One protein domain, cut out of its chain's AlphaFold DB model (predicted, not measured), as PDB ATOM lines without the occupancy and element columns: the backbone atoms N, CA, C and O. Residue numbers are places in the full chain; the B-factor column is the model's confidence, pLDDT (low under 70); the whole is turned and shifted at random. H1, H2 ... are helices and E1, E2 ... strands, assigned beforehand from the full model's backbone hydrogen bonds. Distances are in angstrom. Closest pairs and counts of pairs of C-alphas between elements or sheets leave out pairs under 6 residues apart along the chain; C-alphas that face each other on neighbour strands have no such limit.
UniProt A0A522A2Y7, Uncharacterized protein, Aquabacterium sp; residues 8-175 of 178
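What this domain is: This is residues 8 to 175 of the 178 residues of an uncharacterized protein of Aquabacterium sp (UniProt A0A522A2Y7). Three strongly twisted sheets of four strands each stand in a row, partly face to face, with the sheet E5 E6 E7 E8 between the sheet E2 E1 E3 E4 at one end and the sheet E9 E10 E11 E12 at the other. The one named helix, H1, is short and only grazes the first sheet, far from the third. The printed part has 168 residues, and the named elements run E1, E2, H1, then E3 to E12 along the chain, mostly strand in class, with each sheet antiparallel. The whole is compact, with a radius of gyration of the C-alphas of 15.6 A and spans of 45 by 35 by 27 A.

Where its parts are: In the first sheet, E1 is residues 8 to 16, 26.4 A long, and its C-alpha 8 is at (35.852, 30.026, -37.633). E2 is residues 21 to 27, 19.1 A; E3 is residues 52 to 61, 26.2 A and the longest strand by residues; E4 is residues 66 to 69. H1 is residues 43 to 48, 8.5 A long. The second sheet has E5, residues 73 to 78, with C-alpha 73 at (29.872, 20.635, -22.888); E6, residues 84 to 89, 16.2 A; E7, residues 108 to 112; and E8, residues 117 to 121. The third has E9, residues 131 to 137, 18.1 A; E10, residues 143 to 148, 16.7 A; E11, residues 155 to 161, 18.7 A; and E12, residues 166 to 174, 20.6 A, ending with C-alpha 174 at (9.656, 31.745, -21.470). E12 bends by 61 degrees at residue 171.

How they stand to each other: In the first sheet E2 and E4 are edge strands. N 13 and O 56 of E1 and E3 are 2.8 A apart, N 12 and O 24 of E1 and E2 2.9 A, and N 59 and O 67 of E3 and E4 2.8 A, each within hydrogen-bond range. E2, H1 and E3 form a split strand-helix-strand unit, two strands running the same way with E1 between them in the sheet, and its crossover is right-handed. H1 only grazes this sheet, with its residues 43 to 47; in it every O i to N i+4 pair is within hydrogen-bond range. The sheets form a stack of sheets, face to face in turn. The first and second face each other at 10.1 A centre to centre, with their strands at 42 degrees; the closest C-alphas of E2 and E5 are those of Val 26 and Ala 76, 6.6 A. E5 to E8 form a meander, each strand the antiparallel neighbour of the one before; N 77 and O 86 of the hairpin E5 and E6 are 2.9 A apart. The second and third sheets face each other at 9.8 A, with their strands at 17 degrees. The closest C-alphas of E5 and E9 are those of Asp 75 and Ser 134, 6.0 A, and those of E8 and E12 are Leu 121 and Cys 166, 6.8 A. E9 to E12 form a second meander; N 145 and O 157 of the hairpin E10 and E11 are 2.8 A apart. E1 and E9 are apart, for instance, as are E3 and E12.

The domain as a whole: The C-alphas of Asn 18 and Gly 172, 47.4 A apart, are the two farthest apart. The printed part has no cut. The long links are E2 to H1, residues 28 to 42, and E6 to E7, residues 90 to 107. The mean pLDDT of the printed part is 78.3, and 43 residues are under 70, among them residues 28 to 50, 137 to 141 and 161 to 165.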
ATOM      1  N   ALA A   8      36.444  30.452 -36.367       89.69
ATOM      2  CA  ALA A   8      35.852  30.026 -37.633       89.69
ATOM      3  C   ALA A   8      34.842  28.877 -37.467       89.69
ATOM      4  O   ALA A   8      33.853  28.829 -38.201       89.69
ATOM      5  N   ALA A   9      35.101  27.950 -36.538       89.38
ATOM      6  CA  ALA A   9      34.231  26.819 -36.210       89.38
ATOM      7  C   ALA A   9      34.468  26.312 -34.783       89.38
ATOM      8  O   ALA A   9      35.534  26.512 -34.197       89.38
ATOM      9  N   VAL A  10      33.478  25.582 -34.272       88.06
ATOM     10  CA  VAL A  10      33.552  24.811 -33.031       88.06
ATOM     11  C   VAL A  10      32.846  23.467 -33.218       88.06
ATOM     12  O   VAL A  10      31.764  23.404 -33.811       88.06
ATOM     13  N   TYR A  11      33.460  22.385 -32.741       86.81
ATOM     14  CA  TYR A  11      32.905  21.036 -32.847       86.81
ATOM     15  C   TYR A  11      33.282  20.152 -31.664       86.81
ATOM     16  O   TYR A  11      34.301  20.351 -31.003       86.81
ATOM     17  N   TYR A  12      32.449  19.148 -31.419       84.12
ATOM     18  CA  TYR A  12      32.705  18.097 -30.446       84.12
ATOM     19  C   TYR A  12      33.420  16.929 -31.105       84.12
ATOM     20  O   TYR A  12      33.094  16.576 -32.233       84.12
ATOM     21  N   ILE A  13      34.342  16.308 -30.378       83.94
ATOM     22  CA  ILE A  13      34.985  15.044 -30.719       83.94
ATOM     23  C   ILE A  13      34.644  14.038 -29.628       83.94
ATOM     24  O   ILE A  13      34.964  14.270 -28.461       83.94
ATOM     25  N   ALA A  14      34.067  12.903 -30.010       81.88
ATOM     26  CA  ALA A  14      33.885  11.752 -29.137       81.88
ATOM     27  C   ALA A  14      34.817  10.608 -29.540       81.88
ATOM     28  O   ALA A  14      35.013  10.337 -30.724       81.88
ATOM     29  N   LYS A  15      35.374   9.916 -28.543       85.25
ATOM     30  CA  LYS A  15      36.151   8.686 -28.734       85.25
ATOM     31  C   LYS A  15      35.405   7.494 -28.153       85.25
ATOM     32  O   LYS A  15      35.098   7.494 -26.960       85.25
ATOM     33  N   TYR A  16      35.191   6.453 -28.946       83.94
ATOM     34  CA  TYR A  16      34.446   5.257 -28.550       83.94
ATOM     35  C   TYR A  16      35.344   4.112 -28.074       83.94
ATOM     36  O   TYR A  16      36.542   4.046 -28.380       83.94
ATOM     37  N   GLN A  17      34.745   3.170 -27.341       78.38
ATOM     38  CA  GLN A  17      35.348   1.856 -27.115       78.38
ATOM     39  C   GLN A  17      35.572   1.214 -28.496       78.38
ATOM     40  O   GLN A  17      34.632   1.147 -29.278       78.38
ATOM     41  N   ASN A  18      36.807   0.801 -28.806       81.50
ATOM     42  CA  ASN A  18      37.326   0.375 -30.131       81.50
ATOM     43  C   ASN A  18      38.023   1.460 -30.975       81.50
ATOM     44  O   ASN A  18      38.472   1.175 -32.081       81.50
ATOM     45  N   GLY A  19      38.211   2.668 -30.438       76.12
ATOM     46  CA  GLY A  19      39.075   3.679 -31.059       76.12
ATOM     47  C   GLY A  19      38.440   4.445 -32.218       76.12
ATOM     48  O   GLY A  19      39.140   5.204 -32.887       76.12
ATOM     49  N   GLU A  20      37.137   4.288 -32.434       83.25
ATOM     50  CA  GLU A  20      36.398   5.127 -33.370       83.25
ATOM     51  C   GLU A  20      36.314   6.558 -32.829       83.25
ATOM     52  O   GLU A  20      36.126   6.778 -31.628       83.25
ATOM     53  N   VAL A  21      36.482   7.526 -33.725       83.25
ATOM     54  CA  VAL A  21      36.374   8.954 -33.429       83.25
ATOM     55  C   VAL A  21      35.235   9.519 -34.264       83.25
ATOM     56  O   VAL A  21      35.178   9.282 -35.472       83.25
ATOM     57  N   GLU A  22      34.341  10.259 -33.622       82.62
ATOM     58  CA  GLU A  22      33.231  10.954 -34.275       82.62
ATOM     59  C   GLU A  22      33.267  12.437 -33.940       82.62
ATOM     60  O   GLU A  22      33.634  12.818 -32.828       82.62
ATOM     61  N   GLU A  23      32.883  13.263 -34.911       82.38
ATOM     62  CA  GLU A  23      32.931  14.716 -34.807       82.38
ATOM     63  C   GLU A  23      31.588  15.329 -35.204       82.38
ATOM     64  O   GLU A  23      31.074  15.007 -36.274       82.38
ATOM     65  N   ALA A  24      31.051  16.261 -34.414       80.00
ATOM     66  CA  ALA A  24      29.864  17.029 -34.806       80.00
ATOM     67  C   ALA A  24      30.099  18.530 -34.688       80.00
ATOM     68  O   ALA A  24      30.546  19.039 -33.658       80.00
ATOM     69  N   LEU A  25      29.756  19.223 -35.770       81.94
ATOM     70  CA  LEU A  25      29.943  20.653 -35.951       81.94
ATOM     71  C   LEU A  25      28.768  21.426 -35.358       81.94
ATOM     72  O   LEU A  25      27.621  21.150 -35.699       81.94
ATOM     73  N   VAL A  26      29.059  22.412 -34.510       78.81
ATOM     74  CA  VAL A  26      28.021  23.240 -33.874       78.81
ATOM     75  C   VAL A  26      27.862  24.592 -34.574       78.81
ATOM     76  O   VAL A  26      26.782  25.186 -34.521       78.81
ATOM     77  N   ASP A  27      28.905  25.052 -35.275       77.38
ATOM     78  CA  ASP A  27      28.874  26.269 -36.091       77.38
ATOM     79  C   ASP A  27      29.725  26.126 -37.371       77.38
ATOM     80  O   ASP A  27      30.897  25.746 -37.326       77.38
ATOM     81  N   GLY A  28      29.090  26.380 -38.520       61.41
ATOM     82  CA  GLY A  28      29.449  25.868 -39.848       61.41
ATOM     83  C   GLY A  28      30.276  26.787 -40.744       61.41
ATOM     84  O   GLY A  28      30.379  26.528 -41.941       61.41
ATOM     85  N   SER A  29      30.848  27.870 -40.217       61.91
ATOM     86  CA  SER A  29      31.512  28.881 -41.053       61.91
ATOM     87  C   SER A  29      32.976  28.606 -41.418       61.91
ATOM     88  O   SER A  29      33.575  29.422 -42.120       61.91
ATOM     89  N   SER A  30      33.581  27.497 -40.974       63.66
ATOM     90  CA  SER A  30      35.009  27.264 -41.224       63.66
ATOM     91  C   SER A  30      35.272  26.560 -42.557       63.66
ATOM     92  O   SER A  30      34.805  25.436 -42.749       63.66
ATOM     93  N   PRO A  31      36.112  27.135 -43.442       63.31
ATOM     94  CA  PRO A  31      36.627  26.424 -44.611       63.31
ATOM     95  C   PRO A  31      37.674  25.355 -44.240       63.31
ATOM     96  O   PRO A  31      38.109  24.606 -45.112       63.31
ATOM     97  N   TYR A  32      38.087  25.291 -42.969       66.75
ATOM     98  CA  TYR A  32      39.135  24.400 -42.463       66.75
ATOM     99  C   TYR A  32      38.590  23.197 -41.688       66.75
ATOM    100  O   TYR A  32      39.367  22.333 -41.293       66.75
ATOM    101  N   ALA A  33      37.275  23.118 -41.461       62.66
ATOM    102  CA  ALA A  33      36.687  21.961 -40.797       62.66
ATOM    103  C   ALA A  33      36.734  20.722 -41.721       62.66
ATOM    104  O   ALA A  33      36.457  20.839 -42.923       62.66
ATOM    105  N   PRO A  34      37.059  19.526 -41.197       55.62
ATOM    106  CA  PRO A  34      36.958  18.290 -41.964       55.62
ATOM    107  C   PRO A  34      35.522  18.084 -42.470       55.62
ATOM    108  O   PRO A  34      34.544  18.483 -41.838       55.62
ATOM    109  N   LYS A  35      35.388  17.470 -43.654       52.62
ATOM    110  CA  LYS A  35      34.091  17.226 -44.305       52.62
ATOM    111  C   LYS A  35      33.209  16.351 -43.404       52.62
ATOM    112  O   LYS A  35      33.414  15.145 -43.345       52.62
ATOM    113  N   HIS A  36      32.261  17.000 -42.728       48.28
ATOM    114  CA  HIS A  36      31.093  16.482 -42.009       48.28
ATOM    115  C   HIS A  36      30.988  14.954 -41.825       48.28
ATOM    116  O   HIS A  36      30.700  14.219 -42.770       48.28
ATOM    117  N   ARG A  37      31.005  14.509 -40.563       48.72
ATOM    118  CA  ARG A  37      30.211  13.362 -40.089       48.72
ATOM    119  C   ARG A  37      29.218  13.838 -39.026       48.72
ATOM    120  O   ARG A  37      29.314  13.474 -37.870       48.72
ATOM    121  N   SER A  38      28.271  14.685 -39.430       50.88
ATOM    122  CA  SER A  38      27.128  15.031 -38.577       50.88
ATOM    123  C   SER A  38      26.364  13.751 -38.253       50.88
ATOM    124  O   SER A  38      25.764  13.179 -39.163       50.88
ATOM    125  N   SER A  39      26.372  13.286 -37.005       51.09
ATOM    126  CA  SER A  39      25.251  12.472 -36.555       51.09
ATOM    127  C   SER A  39      24.170  13.408 -36.043       51.09
ATOM    128  O   SER A  39      24.433  14.327 -35.272       51.09
ATOM    129  N   ASP A  40      22.930  13.157 -36.452       52.62
ATOM    130  CA  ASP A  40      21.740  13.806 -35.887       52.62
ATOM    131  C   ASP A  40      21.498  13.377 -34.423       52.62
ATOM    132  O   ASP A  40      20.404  13.543 -33.884       52.62
ATOM    133  N   THR A  41      22.489  12.753 -33.774       53.88
ATOM    134  CA  THR A  41      22.381  12.226 -32.422       53.88
ATOM    135  C   THR A  41      22.677  13.357 -31.443       53.88
ATOM    136  O   THR A  41      23.801  13.859 -31.424       53.88
ATOM    137  N   PRO A  42      21.723  13.740 -30.577       60.06
ATOM    138  CA  PRO A  42      22.014  14.656 -29.482       60.06
ATOM    139  C   PRO A  42      23.164  14.083 -28.648       60.06
ATOM    140  O   PRO A  42      23.118  12.909 -28.274       60.06
ATOM    141  N   TRP A  43      24.194  14.874 -28.350       65.69
ATOM    142  CA  TRP A  43      25.382  14.403 -27.622       65.69
ATOM    143  C   TRP A  43      25.051  13.791 -26.259       65.69
ATOM    144  O   TRP A  43      25.664  12.805 -25.852       65.69
ATOM    145  N   ASP A  44      23.987  14.268 -25.617       61.09
ATOM    146  CA  ASP A  44      23.415  13.648 -24.424       61.09
ATOM    147  C   ASP A  44      23.055  12.174 -24.632       61.09
ATOM    148  O   ASP A  44      23.222  11.362 -23.726       61.09
ATOM    149  N   ALA A  45      22.575  11.789 -25.816       63.94
ATOM    150  CA  ALA A  45      22.301  10.397 -26.152       63.94
ATOM    151  C   ALA A  45      23.593   9.594 -26.365       63.94
ATOM    152  O   ALA A  45      23.634   8.424 -25.987       63.94
ATOM    153  N   VAL A  46      24.654  10.201 -26.910       65.75
ATOM    154  CA  VAL A  46      25.980   9.563 -27.022       65.75
ATOM    155  C   VAL A  46      26.541   9.247 -25.632       65.75
ATOM    156  O   VAL A  46      26.966   8.116 -25.380       65.75
ATOM    157  N   VAL A  47      26.461  10.209 -24.708       65.38
ATOM    158  CA  VAL A  47      26.880  10.042 -23.307       65.38
ATOM    159  C   VAL A  47      25.996   9.020 -22.587       65.38
ATOM    160  O   VAL A  47      26.510   8.072 -21.994       65.38
ATOM    161  N   LYS A  48      24.662   9.153 -22.671       64.56
ATOM    162  CA  LYS A  48      23.699   8.269 -21.981       64.56
ATOM    163  C   LYS A  48      23.766   6.815 -22.444       64.56
ATOM    164  O   LYS A  48      23.498   5.921 -21.649       64.56
ATOM    165  N   ARG A  49      24.125   6.556 -23.706       67.06
ATOM    166  CA  ARG A  49      24.292   5.186 -24.228       67.06
ATOM    167  C   ARG A  49      25.594   4.519 -23.766       67.06
ATOM    168  O   ARG A  49      25.789   3.346 -24.066       67.06
ATOM    169  N   GLY A  50      26.477   5.237 -23.063       69.06
ATOM    170  CA  GLY A  50      27.742   4.702 -22.548       69.06
ATOM    171  C   GLY A  50      28.741   4.306 -23.638       69.06
ATOM    172  O   GLY A  50      29.660   3.533 -23.380       69.06
ATOM    173  N   LEU A  51      28.546   4.800 -24.864       75.50
ATOM    174  CA  LEU A  51      29.364   4.436 -26.019       75.50
ATOM    175  C   LEU A  51      30.699   5.199 -26.006       75.50
ATOM    176  O   LEU A  51      31.748   4.638 -26.334       75.50
ATOM    177  N   ALA A  52      30.666   6.476 -25.613       80.75
ATOM    178  CA  ALA A  52      31.840   7.337 -25.576       80.75
ATOM    179  C   ALA A  52      32.669   7.138 -24.297       80.75
ATOM    180  O   ALA A  52      32.145   7.025 -23.193       80.75
ATOM    181  N   THR A  53      33.987   7.150 -24.469       83.44
ATOM    182  CA  THR A  53      35.012   7.066 -23.414       83.44
ATOM    183  C   THR A  53      35.703   8.403 -23.151       83.44
ATOM    184  O   THR A  53      36.396   8.547 -22.149       83.44
ATOM    185  N   ALA A  54      35.532   9.375 -24.050       81.25
ATOM    186  CA  ALA A  54      35.967  10.759 -23.898       81.25
ATOM    187  C   ALA A  54      35.149  11.653 -24.835       81.25
ATOM    188  O   ALA A  54      34.830  11.234 -25.951       81.25
ATOM    189  N   ILE A  55      34.865  12.879 -24.395       80.19
ATOM    190  CA  ILE A  55      34.317  13.957 -25.225       80.19
ATOM    191  C   ILE A  55      35.208  15.183 -25.064       80.19
ATOM    192  O   ILE A  55      35.765  15.441 -23.999       80.19
ATOM    193  N   THR A  56      35.407  15.907 -26.152       82.69
ATOM    194  CA  THR A  56      36.282  17.068 -26.218       82.69
ATOM    195  C   THR A  56      35.666  18.117 -27.123       82.69
ATOM    196  O   THR A  56      35.207  17.785 -28.210       82.69
ATOM    197  N   LEU A  57      35.724  19.381 -26.722       87.38
ATOM    198  CA  LEU A  57      35.339  20.506 -27.566       87.38
ATOM    199  C   LEU A  57      36.586  21.090 -28.248       87.38
ATOM    200  O   LEU A  57      37.586  21.363 -27.584       87.38
ATOM    201  N   ARG A  58      36.548  21.279 -29.568       89.06
ATOM    202  CA  ARG A  58      37.607  21.942 -30.343       89.06
ATOM    203  C   ARG A  58      37.137  23.274 -30.906       89.06
ATOM    204  O   ARG A  58      36.037  23.367 -31.444       89.06
ATOM    205  N   ILE A  59      38.007  24.276 -30.815       91.19
ATOM    206  CA  ILE A  59      37.859  25.610 -31.397       91.19
ATOM    207  C   ILE A  59      38.854  25.728 -32.548       91.19
ATOM    208  O   ILE A  59      40.043  25.481 -32.355       91.19
ATOM    209  N   VAL A  60      38.385  26.133 -33.727       90.69
ATOM    210  CA  VAL A  60      39.238  26.408 -34.891       90.69
ATOM    211  C   VAL A  60      39.154  27.883 -35.224       90.69
ATOM    212  O   VAL A  60      38.063  28.415 -35.432       90.69
ATOM    213  N   THR A  61      40.303  28.543 -35.294       90.81
ATOM    214  CA  THR A  61      40.408  29.957 -35.676       90.81
ATOM    215  C   THR A  61      40.416  30.140 -37.194       90.81
ATOM    216  O   THR A  61      40.653  29.199 -37.950       90.81
ATOM    217  N   ILE A  62      40.194  31.369 -37.669       87.44
ATOM    218  CA  ILE A  62      40.314  31.725 -39.095       87.44
ATOM    219  C   ILE A  62      41.740  31.474 -39.612       87.44
ATOM    220  O   ILE A  62      41.907  31.130 -40.778       87.44
ATOM    221  N   GLY A  63      42.763  31.585 -38.759       86.94
ATOM    222  CA  GLY A  63      44.146  31.234 -39.106       86.94
ATOM    223  C   GLY A  63      44.403  29.726 -39.231       86.94
ATOM    224  O   GLY A  63      45.503  29.325 -39.605       86.94
ATOM    225  N   GLY A  64      43.414  28.884 -38.914       87.50
ATOM    226  CA  GLY A  64      43.531  27.425 -38.917       87.50
ATOM    227  C   GLY A  64      44.167  26.844 -37.653       87.50
ATOM    228  O   GLY A  64      44.355  25.633 -37.579       87.50
ATOM    229  N   ALA A  65      44.489  27.666 -36.649       89.56
ATOM    230  CA  ALA A  65      44.941  27.160 -35.357       89.56
ATOM    231  C   ALA A  65      43.784  26.465 -34.626       89.56
ATOM    232  O   ALA A  65      42.666  26.992 -34.591       89.56
ATOM    233  N   GLU A  66      44.077  25.307 -34.032       90.88
ATOM    234  CA  GLU A  66      43.124  24.504 -33.271       90.88
ATOM    235  C   GLU A  66      43.445  24.540 -31.778       90.88
ATOM    236  O   GLU A  66      44.587  24.328 -31.366       90.88
ATOM    237  N   TYR A  67      42.410  24.734 -30.966       90.94
ATOM    238  CA  TYR A  67      42.499  24.729 -29.513       90.94
ATOM    239  C   TYR A  67      41.497  23.748 -28.925       90.94
ATOM    240  O   TYR A  67      40.359  23.635 -29.383       90.94
ATOM    241  N   GLN A  68      41.925  23.027 -27.895       88.69
ATOM    242  CA  GLN A  68      41.112  22.022 -27.230       88.69
ATOM    243  C   GLN A  68      40.623  22.543 -25.881       88.69
ATOM    244  O   GLN A  68      41.429  22.842 -25.001       88.69
ATOM    245  N   LEU A  69      39.307  22.565 -25.696       85.19
ATOM    246  CA  LEU A  69      38.686  22.721 -24.390       85.19
ATOM    247  C   LEU A  69      38.484  21.345 -23.752       85.19
ATOM    248  O   LEU A  69      38.058  20.380 -24.394       85.19
ATOM    249  N   ARG A  70      38.841  21.255 -22.472       71.38
ATOM    250  CA  ARG A  70      38.636  20.054 -21.659       71.38
ATOM    251  C   ARG A  70      37.224  20.085 -21.069       71.38
ATOM    252  O   ARG A  70      36.731  21.159 -20.753       71.38
ATOM    253  N   GLY A  71      36.611  18.915 -20.899       68.12
ATOM    254  CA  GLY A  71      35.260  18.772 -20.346       68.12
ATOM    255  C   GLY A  71      34.187  18.541 -21.412       68.12
ATOM    256  O   GLY A  71      34.323  18.959 -22.564       68.12
ATOM    257  N   ALA A  72      33.125  17.838 -21.019       68.19
ATOM    258  CA  ALA A  72      31.953  17.631 -21.855       68.19
ATOM    259  C   ALA A  72      31.029  18.845 -21.705       68.19
ATOM    260  O   ALA A  72      30.458  19.087 -20.644       68.19
ATOM    261  N   ALA A  73      30.913  19.627 -22.772       76.75
ATOM    262  CA  ALA A  73      29.872  20.635 -22.888       76.75
ATOM    263  C   ALA A  73      28.652  20.025 -23.582       76.75
ATOM    264  O   ALA A  73      28.803  19.159 -24.442       76.75
ATOM    265  N   ILE A  74      27.462  20.493 -23.223       78.44
ATOM    266  CA  ILE A  74      26.205  20.077 -23.859       78.44
ATOM    267  C   ILE A  74      25.843  20.977 -25.042       78.44
ATOM    268  O   ILE A  74      25.142  20.546 -25.953       78.44
ATOM    269  N   ASP A  75      26.350  22.213 -25.047       84.19
ATOM    270  CA  ASP A  75      26.171  23.157 -26.147       84.19
ATOM    271  C   ASP A  75      27.352  24.137 -26.236       84.19
ATOM    272  O   ASP A  75      28.033  24.420 -25.242       84.19
ATOM    273  N   ALA A  76      27.601  24.651 -27.439       87.44
ATOM    274  CA  ALA A  76      28.634  25.641 -27.706       87.44
ATOM    275  C   ALA A  76      28.241  26.551 -28.878       87.44
ATOM    276  O   ALA A  76      27.779  26.084 -29.914       87.44
ATOM    277  N   LYS A  77      28.457  27.865 -28.760       86.88
ATOM    278  CA  LYS A  77      28.153  28.836 -29.827       86.88
ATOM    279  C   LYS A  77      29.283  29.836 -30.004       86.88
ATOM    280  O   LYS A  77      29.813  30.347 -29.017       86.88
ATOM    281  N   ILE A  78      29.641  30.134 -31.253       88.88
ATOM    282  CA  ILE A  78      30.608  31.192 -31.555       88.88
ATOM    283  C   ILE A  78      29.971  32.543 -31.216       88.88
ATOM    284  O   ILE A  78      28.805  32.783 -31.528       88.88
ATOM    285  N   LEU A  79      30.738  33.428 -30.570       86.50
ATOM    286  CA  LEU A  79      30.312  34.805 -30.325       86.50
ATOM    287  C   LEU A  79      30.040  35.538 -31.645       86.50
ATOM    288  O   LEU A  79      30.704  35.295 -32.648       86.50
ATOM    289  N   VAL A  80      29.093  36.478 -31.661       83.25
ATOM    290  CA  VAL A  80      28.729  37.215 -32.891       83.25
ATOM    291  C   VAL A  80      29.926  37.963 -33.490       83.25
ATOM    292  O   VAL A  80      30.104  37.991 -34.707       83.25
ATOM    293  N   ASP A  81      30.776  38.529 -32.633       84.25
ATOM    294  CA  ASP A  81      32.025  39.202 -33.003       84.25
ATOM    295  C   ASP A  81      33.170  38.226 -33.338       84.25
ATOM    296  O   ASP A  81      34.276  38.653 -33.671       84.25
ATOM    297  N   LYS A  82      32.917  36.915 -33.240       87.44
ATOM    298  CA  LYS A  82      33.870  35.814 -33.417       87.44
ATOM    299  C   LYS A  82      35.088  35.889 -32.498       87.44
ATOM    300  O   LYS A  82      36.080  35.211 -32.753       87.44
ATOM    301  N   SER A  83      35.036  36.665 -31.415       87.00
ATOM    302  CA  SER A  83      36.173  36.813 -30.500       87.00
ATOM    303  C   SER A  83      36.359  35.609 -29.572       87.00
ATOM    304  O   SER A  83      37.359  35.530 -28.856       87.00
ATOM    305  N   GLY A  84      35.402  34.681 -29.547       90.06
ATOM    306  CA  GLY A  84      35.403  33.545 -28.638       90.06
ATOM    307  C   GLY A  84      34.209  32.618 -28.829       90.06
ATOM    308  O   GLY A  84      33.496  32.689 -29.835       90.06
ATOM    309  N   VAL A  85      33.989  31.759 -27.837       90.31
ATOM    310  CA  VAL A  85      32.922  30.750 -27.818       90.31
ATOM    311  C   VAL A  85      32.230  30.765 -26.454       90.31
ATOM    312  O   VAL A  85      32.904  30.739 -25.424       90.31
ATOM    313  N   LEU A  86      30.896  30.790 -26.442       90.25
ATOM    314  CA  LEU A  86      30.092  30.459 -25.264       90.25
ATOM    315  C   LEU A  86      29.954  28.941 -25.175       90.25
ATOM    316  O   LEU A  86      29.565  28.304 -26.150       90.25
ATOM    317  N   VAL A  87      30.217  28.383 -24.001       89.62
ATOM    318  CA  VAL A  87      30.141  26.951 -23.719       89.62
ATOM    319  C   VAL A  87      29.202  26.724 -22.540       89.62
ATOM    320  O   VAL A  87      29.369  27.347 -21.491       89.62
ATOM    321  N   VAL A  88      28.227  25.831 -22.714       87.88
ATOM    322  CA  VAL A  88      27.269  25.427 -21.677       87.88
ATOM    323  C   VAL A  88      27.582  24.000 -21.242       87.88
ATOM    324  O   VAL A  88      27.683  23.092 -22.068       87.88
ATOM    325  N   TYR A  89      27.736  23.805 -19.936       86.12
ATOM    326  CA  TYR A  89      28.013  22.518 -19.305       86.12
ATOM    327  C   TYR A  89      26.725  21.900 -18.766       86.12
ATOM    328  O   TYR A  89      25.756  22.601 -18.465       86.12
ATOM    329  N   SER A  90      26.711  20.577 -18.627       80.06
ATOM    330  CA  SER A  90      25.582  19.858 -18.045       80.06
ATOM    331  C   SER A  90      25.298  20.303 -16.606       80.06
ATOM    332  O   SER A  90      26.190  20.728 -15.872       80.06
ATOM    333  N   LYS A  91      24.037  20.155 -16.181       79.81
ATOM    334  CA  LYS A  91      23.605  20.371 -14.789       79.81
ATOM    335  C   LYS A  91      24.338  19.466 -13.797       79.81
ATOM    336  O   LYS A  91      24.493  19.834 -12.642       79.81
ATOM    337  N   GLU A  92      24.735  18.277 -14.237       78.88
ATOM    338  CA  GLU A  92      25.412  17.267 -13.428       78.88
ATOM    339  C   GLU A  92      26.653  16.772 -14.171       78.88
ATOM    340  O   GLU A  92      26.594  16.612 -15.395       78.88
ATOM    341  N   PRO A  93      27.765  16.500 -13.471       72.25
ATOM    342  CA  PRO A  93      28.955  15.969 -14.111       72.25
ATOM    343  C   PRO A  93      28.692  14.539 -14.591       72.25
ATOM    344  O   PRO A  93      28.200  13.687 -13.844       72.25
ATOM    345  N   SER A  94      29.060  14.245 -15.831       70.88
ATOM    346  CA  SER A  94      29.211  12.873 -16.292       70.88
ATOM    347  C   SER A  94      30.499  12.239 -15.740       70.88
ATOM    348  O   SER A  94      31.323  12.836 -15.050       70.88
ATOM    349  N   HIS A  95      30.715  10.959 -16.036       71.31
ATOM    350  CA  HIS A  95      32.001  10.327 -15.732       71.31
ATOM    351  C   HIS A  95      33.136  10.823 -16.645       71.31
ATOM    352  O   HIS A  95      34.297  10.550 -16.350       71.31
ATOM    353  N   LEU A  96      32.807  11.534 -17.729       72.25
ATOM    354  CA  LEU A  96      33.746  11.997 -18.751       72.25
ATOM    355  C   LEU A  96      34.298  13.405 -18.477       72.25
ATOM    356  O   LEU A  96      35.232  13.825 -19.156       72.25
ATOM    357  N   ASP A  97      33.736  14.140 -17.516       68.69
ATOM    358  CA  ASP A  97      33.953  15.585 -17.346       68.69
ATOM    359  C   ASP A  97      34.230  16.017 -15.893       68.69
ATOM    360  O   ASP A  97      34.289  17.212 -15.609       68.69
ATOM    361  N   LYS A  98      34.466  15.060 -14.981       64.06
ATOM    362  CA  LYS A  98      34.618  15.313 -13.534       64.06
ATOM    363  C   LYS A  98      35.660  16.375 -13.173       64.06
ATOM    364  O   LYS A  98      35.488  17.069 -12.177       64.06
ATOM    365  N   ASP A  99      36.713  16.508 -13.975       65.00
ATOM    366  CA  ASP A  99      37.810  17.449 -13.721       65.00
ATOM    367  C   ASP A  99      37.528  18.872 -14.236       65.00
ATOM    368  O   ASP A  99      38.307  19.788 -13.971       65.00
ATOM    369  N   PHE A 100      36.444  19.076 -14.995       68.88
ATOM    370  CA  PHE A 100      36.114  20.362 -15.618       68.88
ATOM    371  C   PHE A 100      34.604  20.625 -15.635       68.88
ATOM    372  O   PHE A 100      34.010  20.999 -16.646       68.88
ATOM    373  N   TYR A 101      33.988  20.400 -14.479       73.06
ATOM    374  CA  TYR A 101      32.581  20.664 -14.228       73.06
ATOM    375  C   TYR A 101      32.401  22.056 -13.616       73.06
ATOM    376  O   TYR A 101      32.989  22.374 -12.579       73.06
ATOM    377  N   LEU A 102      31.562  22.876 -14.248       79.88
ATOM    378  CA  LEU A 102      31.058  24.108 -13.656       79.88
ATOM    379  C   LEU A 102      29.663  23.829 -13.081       79.88
ATOM    380  O   LEU A 102      28.734  23.614 -13.859       79.88
ATOM    381  N   PRO A 103      29.487  23.807 -11.747       82.19
ATOM    382  CA  PRO A 103      28.184  23.539 -11.164       82.19
ATOM    383  C   PRO A 103      27.201  24.681 -11.418       82.19
ATOM    384  O   PRO A 103      27.600  25.851 -11.431       82.19
ATOM    385  N   PRO A 104      25.894  24.380 -11.517       83.44
ATOM    386  CA  PRO A 104      24.864  25.388 -11.342       83.44
ATOM    387  C   PRO A 104      25.089  26.185 -10.047       83.44
ATOM    388  O   PRO A 104      25.528  25.612  -9.045       83.44
ATOM    389  N   PRO A 105      24.804  27.495 -10.039       84.31
ATOM    390  CA  PRO A 105      24.189  28.296 -11.106       84.31
ATOM    391  C   PRO A 105      25.189  28.853 -12.145       84.31
ATOM    392  O   PRO A 105      24.817  29.695 -12.960       84.31
ATOM    393  N   HIS A 106      26.444  28.391 -12.130       87.00
ATOM    394  CA  HIS A 106      27.551  28.923 -12.932       87.00
ATOM    395  C   HIS A 106      27.968  28.003 -14.091       87.00
ATOM    396  O   HIS A 106      29.114  28.037 -14.538       87.00
ATOM    397  N   ASN A 107      27.063  27.150 -14.577       89.12
ATOM    398  CA  ASN A 107      27.373  26.057 -15.503       89.12
ATOM    399  C   ASN A 107      27.551  26.488 -16.973       89.12
ATOM    400  O   ASN A 107      27.354  25.692 -17.886       89.12
ATOM    401  N   ALA A 108      27.940  27.737 -17.226       89.75
ATOM    402  CA  ALA A 108      28.334  28.205 -18.549       89.75
ATOM    403  C   ALA A 108      29.513  29.176 -18.455       89.75
ATOM    404  O   ALA A 108      29.701  29.863 -17.452       89.75
ATOM    405  N   ALA A 109      30.316  29.244 -19.511       90.38
ATOM    406  CA  ALA A 109      31.479  30.118 -19.570       90.38
ATOM    407  C   ALA A 109      31.783  30.564 -20.999       90.38
ATOM    408  O   ALA A 109      31.493  29.858 -21.963       90.38
ATOM    409  N   ILE A 110      32.409  31.729 -21.126       90.00
ATOM    410  CA  ILE A 110      32.952  32.221 -22.387       90.00
ATOM    411  C   ILE A 110      34.456  32.007 -22.389       90.00
ATOM    412  O   ILE A 110      35.156  32.363 -21.437       90.00
ATOM    413  N   PHE A 111      34.943  31.463 -23.495       90.94
ATOM    414  CA  PHE A 111      36.353  31.246 -23.768       90.94
ATOM    415  C   PHE A 111      36.807  32.149 -24.909       90.94
ATOM    416  O   PHE A 111      36.059  32.410 -25.854       90.94
ATOM    417  N   ASN A 112      38.044  32.623 -24.820       91.81
ATOM    418  CA  ASN A 112      38.750  33.264 -25.920       91.81
ATOM    419  C   ASN A 112      39.006  32.262 -27.058       91.81
ATOM    420  O   ASN A 112      38.904  31.047 -26.880       91.81
ATOM    421  N   ALA A 113      39.392  32.773 -28.227       89.62
ATOM    422  CA  ALA A 113      39.743  31.941 -29.377       89.62
ATOM    423  C   ALA A 113      40.897  30.953 -29.107       89.62
ATOM    424  O   ALA A 113      40.924  29.878 -29.694       89.62
ATOM    425  N   ASP A 114      41.800  31.286 -28.182       90.69
ATOM    426  CA  ASP A 114      42.909  30.432 -27.732       90.69
ATOM    427  C   ASP A 114      42.512  29.421 -26.635       90.69
ATOM    428  O   ASP A 114      43.376  28.828 -25.988       90.69
ATOM    429  N   ALA A 115      41.205  29.240 -26.410       89.25
ATOM    430  CA  ALA A 115      40.616  28.406 -25.364       89.25
ATOM    431  C   ALA A 115      40.922  28.840 -23.916       89.25
ATOM    432  O   ALA A 115      40.588  28.112 -22.977       89.25
ATOM    433  N   SER A 116      41.494  30.027 -23.685       90.69
ATOM    434  CA  SER A 116      41.603  30.574 -22.328       90.69
ATOM    435  C   SER A 116      40.235  31.034 -21.805       90.69
ATOM    436  O   SER A 116      39.424  31.603 -22.540       90.69
ATOM    437  N   LEU A 117      39.957  30.771 -20.524       89.44
ATOM    438  CA  LEU A 117      38.723  31.209 -19.870       89.44
ATOM    439  C   LEU A 117      38.673  32.743 -19.841       89.44
ATOM    440  O   LEU A 117      39.569  33.376 -19.284       89.44
ATOM    441  N   ARG A 118      37.617  33.330 -20.414       88.62
ATOM    442  CA  ARG A 118      37.359  34.775 -20.358       88.62
ATOM    443  C   ARG A 118      36.519  35.123 -19.134       88.62
ATOM    444  O   ARG A 118      36.913  35.981 -18.356       88.62
ATOM    445  N   LEU A 119      35.372  34.464 -18.968       87.88
ATOM    446  CA  LEU A 119      34.478  34.659 -17.822       87.88
ATOM    447  C   LEU A 119      33.529  33.469 -17.646       87.88
ATOM    448  O   LEU A 119      33.160  32.816 -18.622       87.88
ATOM    449  N   THR A 120      33.097  33.219 -16.413       88.31
ATOM    450  CA  THR A 120      31.986  32.313 -16.094       88.31
ATOM    451  C   THR A 120      30.679  33.102 -16.029       88.31
ATOM    452  O   THR A 120      30.658  34.254 -15.598       88.31
ATOM    453  N   LEU A 121      29.583  32.506 -16.491       86.75
ATOM    454  CA  LEU A 121      28.262  33.123 -16.466       86.75
ATOM    455  C   LEU A 121      27.537  32.668 -15.205       86.75
ATOM    456  O   LEU A 121      27.389  31.471 -14.987       86.75
ATOM    457  N   ALA A 122      27.059  33.622 -14.410       81.69
ATOM    458  CA  ALA A 122      26.180  33.359 -13.279       81.69
ATOM    459  C   ALA A 122      24.718  33.506 -13.715       81.69
ATOM    460  O   ALA A 122      24.321  34.547 -14.247       81.69
ATOM    461  N   ASN A 123      23.910  32.475 -13.487       80.19
ATOM    462  CA  ASN A 123      22.462  32.581 -13.602       80.19
ATOM    463  C   ASN A 123      21.905  33.455 -12.454       80.19
ATOM    464  O   ASN A 123      22.129  33.118 -11.297       80.19
ATOM    465  N   PRO A 124      21.115  34.513 -12.726       78.31
ATOM    466  CA  PRO A 124      20.561  35.382 -11.681       78.31
ATOM    467  C   PRO A 124      19.560  34.692 -10.728       78.31
ATOM    468  O   PRO A 124      19.286  35.221  -9.653       78.31
ATOM    469  N   ASN A 125      19.032  33.514 -11.080       76.00
ATOM    470  CA  ASN A 125      18.043  32.756 -10.300       76.00
ATOM    471  C   ASN A 125      18.669  31.715  -9.340       76.00
ATOM    472  O   ASN A 125      18.086  30.655  -9.098       76.00
ATOM    473  N   GLU A 126      19.846  32.006  -8.774       68.38
ATOM    474  CA  GLU A 126      20.686  31.078  -7.987       68.38
ATOM    475  C   GLU A 126      19.948  30.295  -6.881       68.38
ATOM    476  O   GLU A 126      20.279  29.146  -6.596       68.38
ATOM    477  N   GLY A 127      18.912  30.881  -6.271       62.28
ATOM    478  CA  GLY A 127      18.219  30.317  -5.106       62.28
ATOM    479  C   GLY A 127      17.194  29.207  -5.378       62.28
ATOM    480  O   GLY A 127      16.610  28.701  -4.424       62.28
ATOM    481  N   LYS A 128      16.931  28.837  -6.639       66.88
ATOM    482  CA  LYS A 128      15.814  27.940  -7.005       66.88
ATOM    483  C   LYS A 128      16.236  26.615  -7.668       66.88
ATOM    484  O   LYS A 128      15.399  25.932  -8.248       66.88
ATOM    485  N   GLY A 129      17.525  26.269  -7.651       76.12
ATOM    486  CA  GLY A 129      18.035  25.100  -8.391       76.12
ATOM    487  C   GLY A 129      18.052  25.298  -9.912       76.12
ATOM    488  O   GLY A 129      18.084  24.328 -10.668       76.12
ATOM    489  N   TRP A 130      18.013  26.558 -10.356       85.31
ATOM    490  CA  TRP A 130      18.038  26.913 -11.768       85.31
ATOM    491  C   TRP A 130      19.451  26.788 -12.345       85.31
ATOM    492  O   TRP A 130      20.437  27.162 -11.703       85.31
ATOM    493  N   TYR A 131      19.541  26.339 -13.590       87.38
ATOM    494  CA  TYR A 131      20.786  26.167 -14.330       87.38
ATOM    495  C   TYR A 131      20.625  26.597 -15.790       87.38
ATOM    496  O   TYR A 131      19.513  26.678 -16.316       87.38
ATOM    497  N   ILE A 132      21.747  26.881 -16.449       88.62
ATOM    498  CA  ILE A 132      21.786  27.240 -17.865       88.62
ATOM    499  C   ILE A 132      21.705  25.952 -18.692       88.62
ATOM    500  O   ILE A 132      22.589  25.110 -18.604       88.62
ATOM    501  N   HIS A 133      20.648  25.776 -19.478       85.06
ATOM    502  CA  HIS A 133      20.378  24.532 -20.202       85.06
ATOM    503  C   HIS A 133      20.935  24.522 -21.630       85.06
ATOM    504  O   HIS A 133      21.430  23.500 -22.090       85.06
ATOM    505  N   SER A 134      20.844  25.630 -22.363       84.44
ATOM    506  CA  SER A 134      21.357  25.702 -23.736       84.44
ATOM    507  C   SER A 134      21.686  27.128 -24.144       84.44
ATOM    508  O   SER A 134      21.207  28.085 -23.532       84.44
ATOM    509  N   ALA A 135      22.502  27.267 -25.187       84.94
ATOM    510  CA  ALA A 135      22.786  28.543 -25.815       84.94
ATOM    511  C   ALA A 135      21.819  28.781 -26.984       84.94
ATOM    512  O   ALA A 135      21.390  27.873 -27.696       84.94
ATOM    513  N   HIS A 136      21.471  30.040 -27.205       77.31
ATOM    514  CA  HIS A 136      20.588  30.462 -28.275       77.31
ATOM    515  C   HIS A 136      21.203  31.644 -29.020       77.31
ATOM    516  O   HIS A 136      21.643  32.608 -28.405       77.31
ATOM    517  N   GLN A 137      21.229  31.597 -30.349       67.25
ATOM    518  CA  GLN A 137      21.723  32.707 -31.162       67.25
ATOM    519  C   GLN A 137      20.540  33.361 -31.874       67.25
ATOM    520  O   GLN A 137      19.912  32.749 -32.736       67.25
ATOM    521  N   GLU A 138      20.223  34.596 -31.490       61.66
ATOM    522  CA  GLU A 138      19.181  35.414 -32.120       61.66
ATOM    523  C   GLU A 138      19.779  36.348 -33.179       61.66
ATOM    524  O   GLU A 138      20.984  36.598 -33.221       61.66
ATOM    525  N   LYS A 139      18.931  36.889 -34.063       56.62
ATOM    526  CA  LYS A 139      19.363  37.732 -35.199       56.62
ATOM    527  C   LYS A 139      19.970  39.083 -34.788       56.62
ATOM    528  O   LYS A 139      20.538  39.766 -35.635       56.62
ATOM    529  N   ALA A 140      19.830  39.485 -33.527       55.69
ATOM    530  CA  ALA A 140      20.131  40.829 -33.040       55.69
ATOM    531  C   ALA A 140      21.455  40.907 -32.261       55.69
ATOM    532  O   ALA A 140      21.480  41.442 -31.164       55.69
ATOM    533  N   ASN A 141      22.552  40.379 -32.811       62.59
ATOM    534  CA  ASN A 141      23.917  40.513 -32.269       62.59
ATOM    535  C   ASN A 141      24.139  40.118 -30.788       62.59
ATOM    536  O   ASN A 141      25.210  40.378 -30.244       62.59
ATOM    537  N   GLU A 142      23.176  39.462 -30.149       72.25
ATOM    538  CA  GLU A 142      23.223  39.039 -28.752       72.25
ATOM    539  C   GLU A 142      23.136  37.507 -28.693       72.25
ATOM    540  O   GLU A 142      22.383  36.874 -29.441       72.25
ATOM    541  N   ILE A 143      23.923  36.897 -27.806       80.25
ATOM    542  CA  ILE A 143      23.798  35.471 -27.497       80.25
ATOM    543  C   ILE A 143      22.869  35.323 -26.306       80.25
ATOM    544  O   ILE A 143      23.104  35.894 -25.245       80.25
ATOM    545  N   GLY A 144      21.809  34.553 -26.494       84.19
ATOM    546  CA  GLY A 144      20.902  34.122 -25.447       84.19
ATOM    547  C   GLY A 144      21.336  32.812 -24.808       84.19
ATOM    548  O   GLY A 144      22.087  32.023 -25.381       84.19
ATOM    549  N   VAL A 145      20.813  32.561 -23.621       87.25
ATOM    550  CA  VAL A 145      20.836  31.265 -22.961       87.25
ATOM    551  C   VAL A 145      19.446  30.955 -22.430       87.25
ATOM    552  O   VAL A 145      18.744  31.853 -21.967       87.25
ATOM    553  N   ASN A 146      19.046  29.691 -22.494       87.94
ATOM    554  CA  ASN A 146      17.839  29.233 -21.818       87.94
ATOM    555  C   ASN A 146      18.217  28.772 -20.411       87.94
ATOM    556  O   ASN A 146      19.141  27.971 -20.257       87.94
ATOM    557  N   VAL A 147      17.503  29.248 -19.399       88.25
ATOM    558  CA  VAL A 147      17.712  28.894 -17.993       88.25
ATOM    559  C   VAL A 147      16.466  28.195 -17.464       88.25
ATOM    560  O   VAL A 147      15.354  28.603 -17.771       88.25
ATOM    561  N   THR A 148      16.631  27.120 -16.696       86.69
ATOM    562  CA  THR A 148      15.517  26.275 -16.235       86.69
ATOM    563  C   THR A 148      15.809  25.650 -14.874       86.69
ATOM    564  O   THR A 148      16.966  25.558 -14.471       86.69
ATOM    565  N   ASN A 149      14.773  25.168 -14.188       84.81
ATOM    566  CA  ASN A 149      14.855  24.275 -13.022       84.81
ATOM    567  C   ASN A 149      14.252  22.887 -13.276       84.81
ATOM    568  O   ASN A 149      14.024  22.145 -12.328       84.81
ATOM    569  N   ASP A 150      13.964  22.542 -14.530       81.88
ATOM    570  CA  ASP A 150      13.254  21.322 -14.949       81.88
ATOM    571  C   ASP A 150      11.771  21.238 -14.540       81.88
ATOM    572  O   ASP A 150      11.035  20.440 -15.130       81.88
ATOM    573  N   GLU A 151      11.296  22.101 -13.644       78.06
ATOM    574  CA  GLU A 151       9.906  22.158 -13.169       78.06
ATOM    575  C   GLU A 151       9.067  23.191 -13.936       78.06
ATOM    576  O   GLU A 151       7.873  22.993 -14.157       78.06
ATOM    577  N   GLU A 152       9.705  24.268 -14.391       76.06
ATOM    578  CA  GLU A 152       9.077  25.391 -15.084       76.06
ATOM    579  C   GLU A 152       9.499  25.453 -16.566       76.06
ATOM    580  O   GLU A 152      10.374  24.712 -17.042       76.06
ATOM    581  N   TRP A 153       8.827  26.317 -17.329       77.94
ATOM    582  CA  TRP A 153       9.225  26.621 -18.704       77.94
ATOM    583  C   TRP A 153      10.558  27.379 -18.681       77.94
ATOM    584  O   TRP A 153      10.682  28.307 -17.886       77.94
ATOM    585  N   PRO A 154      11.552  27.011 -19.511       82.88
ATOM    586  CA  PRO A 154      12.826  27.715 -19.531       82.88
ATOM    587  C   PRO A 154      12.671  29.198 -19.880       82.88
ATOM    588  O   PRO A 154      12.017  29.531 -20.869       82.88
ATOM    589  N   ASP A 155      13.340  30.066 -19.131       86.12
ATOM    590  CA  ASP A 155      13.419  31.492 -19.437       86.12
ATOM    591  C   ASP A 155      14.589  31.772 -20.375       86.12
ATOM    592  O   ASP A 155      15.701  31.268 -20.190       86.12
ATOM    593  N   LEU A 156      14.347  32.604 -21.385       85.94
ATOM    594  CA  LEU A 156      15.397  33.129 -22.244       85.94
ATOM    595  C   LEU A 156      16.033  34.352 -21.580       85.94
ATOM    596  O   LEU A 156      15.371  35.365 -21.352       85.94
ATOM    597  N   LEU A 157      17.339  34.288 -21.344       87.25
ATOM    598  CA  LEU A 157      18.146  35.413 -20.877       87.25
ATOM    599  C   LEU A 157      19.169  35.775 -21.956       87.25
ATOM    600  O   LEU A 157      19.783  34.886 -22.540       87.25
ATOM    601  N   TYR A 158      19.412  37.061 -22.206       85.38
ATOM    602  CA  TYR A 158      20.498  37.494 -23.093       85.38
ATOM    603  C   TYR A 158      21.787  37.745 -22.317       85.38
ATOM    604  O   TYR A 158      21.787  38.461 -21.317       85.38
ATOM    605  N   CYS A 159      22.900  37.191 -22.802       78.25
ATOM    606  CA  CYS A 159      24.238  37.571 -22.371       78.25
ATOM    607  C   CYS A 159      24.630  38.861 -23.080       78.25
ATOM    608  O   CYS A 159      24.994  38.869 -24.260       78.25
ATOM    609  N   ARG A 160      24.573  39.963 -22.334       76.31
ATOM    610  CA  ARG A 160      25.160  41.220 -22.774       76.31
ATOM    611  C   ARG A 160      26.605  41.264 -22.308       76.31
ATOM    612  O   ARG A 160      26.863  41.377 -21.110       76.31
ATOM    613  N   LEU A 161      27.516  41.145 -23.268       69.69
ATOM    614  CA  LEU A 161      28.947  41.329 -23.063       69.69
ATOM    615  C   LEU A 161      29.273  42.822 -23.059       69.69
ATOM    616  O   LEU A 161      28.936  43.531 -24.006       69.69
ATOM    617  N   ASP A 162      29.934  43.279 -22.005       68.94
ATOM    618  CA  ASP A 162      30.599  44.575 -21.953       68.94
ATOM    619  C   ASP A 162      32.101  44.389 -21.666       68.94
ATOM    620  O   ASP A 162      32.611  43.268 -21.608       68.94
ATOM    621  N   GLU A 163      32.839  45.492 -21.537       58.62
ATOM    622  CA  GLU A 163      34.289  45.465 -21.296       58.62
ATOM    623  C   GLU A 163      34.674  44.864 -19.930       58.62
ATOM    624  O   GLU A 163      35.840  44.535 -19.714       58.62
ATOM    625  N   VAL A 164      33.717  44.725 -19.005       64.19
ATOM    626  CA  VAL A 164      33.942  44.333 -17.606       64.19
ATOM    627  C   VAL A 164      33.398  42.926 -17.314       64.19
ATOM    628  O   VAL A 164      33.865  42.274 -16.380       64.19
ATOM    629  N   GLY A 165      32.463  42.411 -18.116       68.25
ATOM    630  CA  GLY A 165      31.953  41.048 -17.986       68.25
ATOM    631  C   GLY A 165      30.747  40.726 -18.873       68.25
ATOM    632  O   GLY A 165      30.480  41.381 -19.876       68.25
ATOM    633  N   CYS A 166      30.008  39.675 -18.504       75.62
ATOM    634  CA  CYS A 166      28.682  39.396 -19.055       75.62
ATOM    635  C   CYS A 166      27.642  39.490 -17.943       75.62
ATOM    636  O   CYS A 166      27.796  38.869 -16.890       75.62
ATOM    637  N   LYS A 167      26.552  40.212 -18.211       78.44
ATOM    638  CA  LYS A 167      25.341  40.150 -17.393       78.44
ATOM    639  C   LYS A 167      24.254  39.422 -18.170       78.44
ATOM    640  O   LYS A 167      23.918  39.827 -19.283       78.44
ATOM    641  N   LEU A 168      23.695  38.375 -17.565       83.25
ATOM    642  CA  LEU A 168      22.482  37.742 -18.067       83.25
ATOM    643  C   LEU A 168      21.281  38.635 -17.743       83.25
ATOM    644  O   LEU A 168      21.019  38.949 -16.579       83.25
ATOM    645  N   ILE A 169      20.592  39.086 -18.787       83.94
ATOM    646  CA  ILE A 169      19.430  39.969 -18.700       83.94
ATOM    647  C   ILE A 169      18.190  39.153 -19.047       83.94
ATOM    648  O   ILE A 169      18.096  38.609 -20.146       83.94
ATOM    649  N   ASP A 170      17.252  39.087 -18.107       83.12
ATOM    650  CA  ASP A 170      15.940  38.484 -18.324       83.12
ATOM    651  C   ASP A 170      15.170  39.238 -19.414       83.12
ATOM    652  O   ASP A 170      15.096  40.471 -19.418       83.12
ATOM    653  N   THR A 171      14.629  38.478 -20.361       82.38
ATOM    654  CA  THR A 171      13.847  38.999 -21.483       82.38
ATOM    655  C   THR A 171      12.346  39.023 -21.197       82.38
ATOM    656  O   THR A 171      11.598  39.638 -21.956       82.38
ATOM    657  N   GLY A 172      11.891  38.353 -20.132       82.19
ATOM    658  CA  GLY A 172      10.479  38.088 -19.858       82.19
ATOM    659  C   GLY A 172       9.848  37.067 -20.814       82.19
ATOM    660  O   GLY A 172       8.625  36.944 -20.856       82.19
ATOM    661  N   ILE A 173      10.659  36.369 -21.617       82.06
ATOM    662  CA  ILE A 173      10.211  35.355 -22.572       82.06
ATOM    663  C   ILE A 173      10.537  33.972 -22.012       82.06
ATOM    664  O   ILE A 173      11.705  33.589 -21.960       82.06
ATOM    665  N   SER A 174       9.508  33.183 -21.714       81.69
ATOM    666  CA  SER A 174       9.656  31.745 -21.470       81.69
ATOM    667  C   SER A 174       9.456  30.969 -22.779       81.69
ATOM    668  O   SER A 174       8.551  31.272 -23.565       81.69
ATOM    669  N   ARG A 175      10.320  29.987 -23.059       68.75
ATOM    670  CA  ARG A 175      10.331  29.211 -24.311       68.75
ATOM    671  C   ARG A 175       9.955  27.751 -24.102       68.75
ATOM    672  O   ARG A 175      10.203  27.170 -23.054       68.75
TER     673      ARG A 175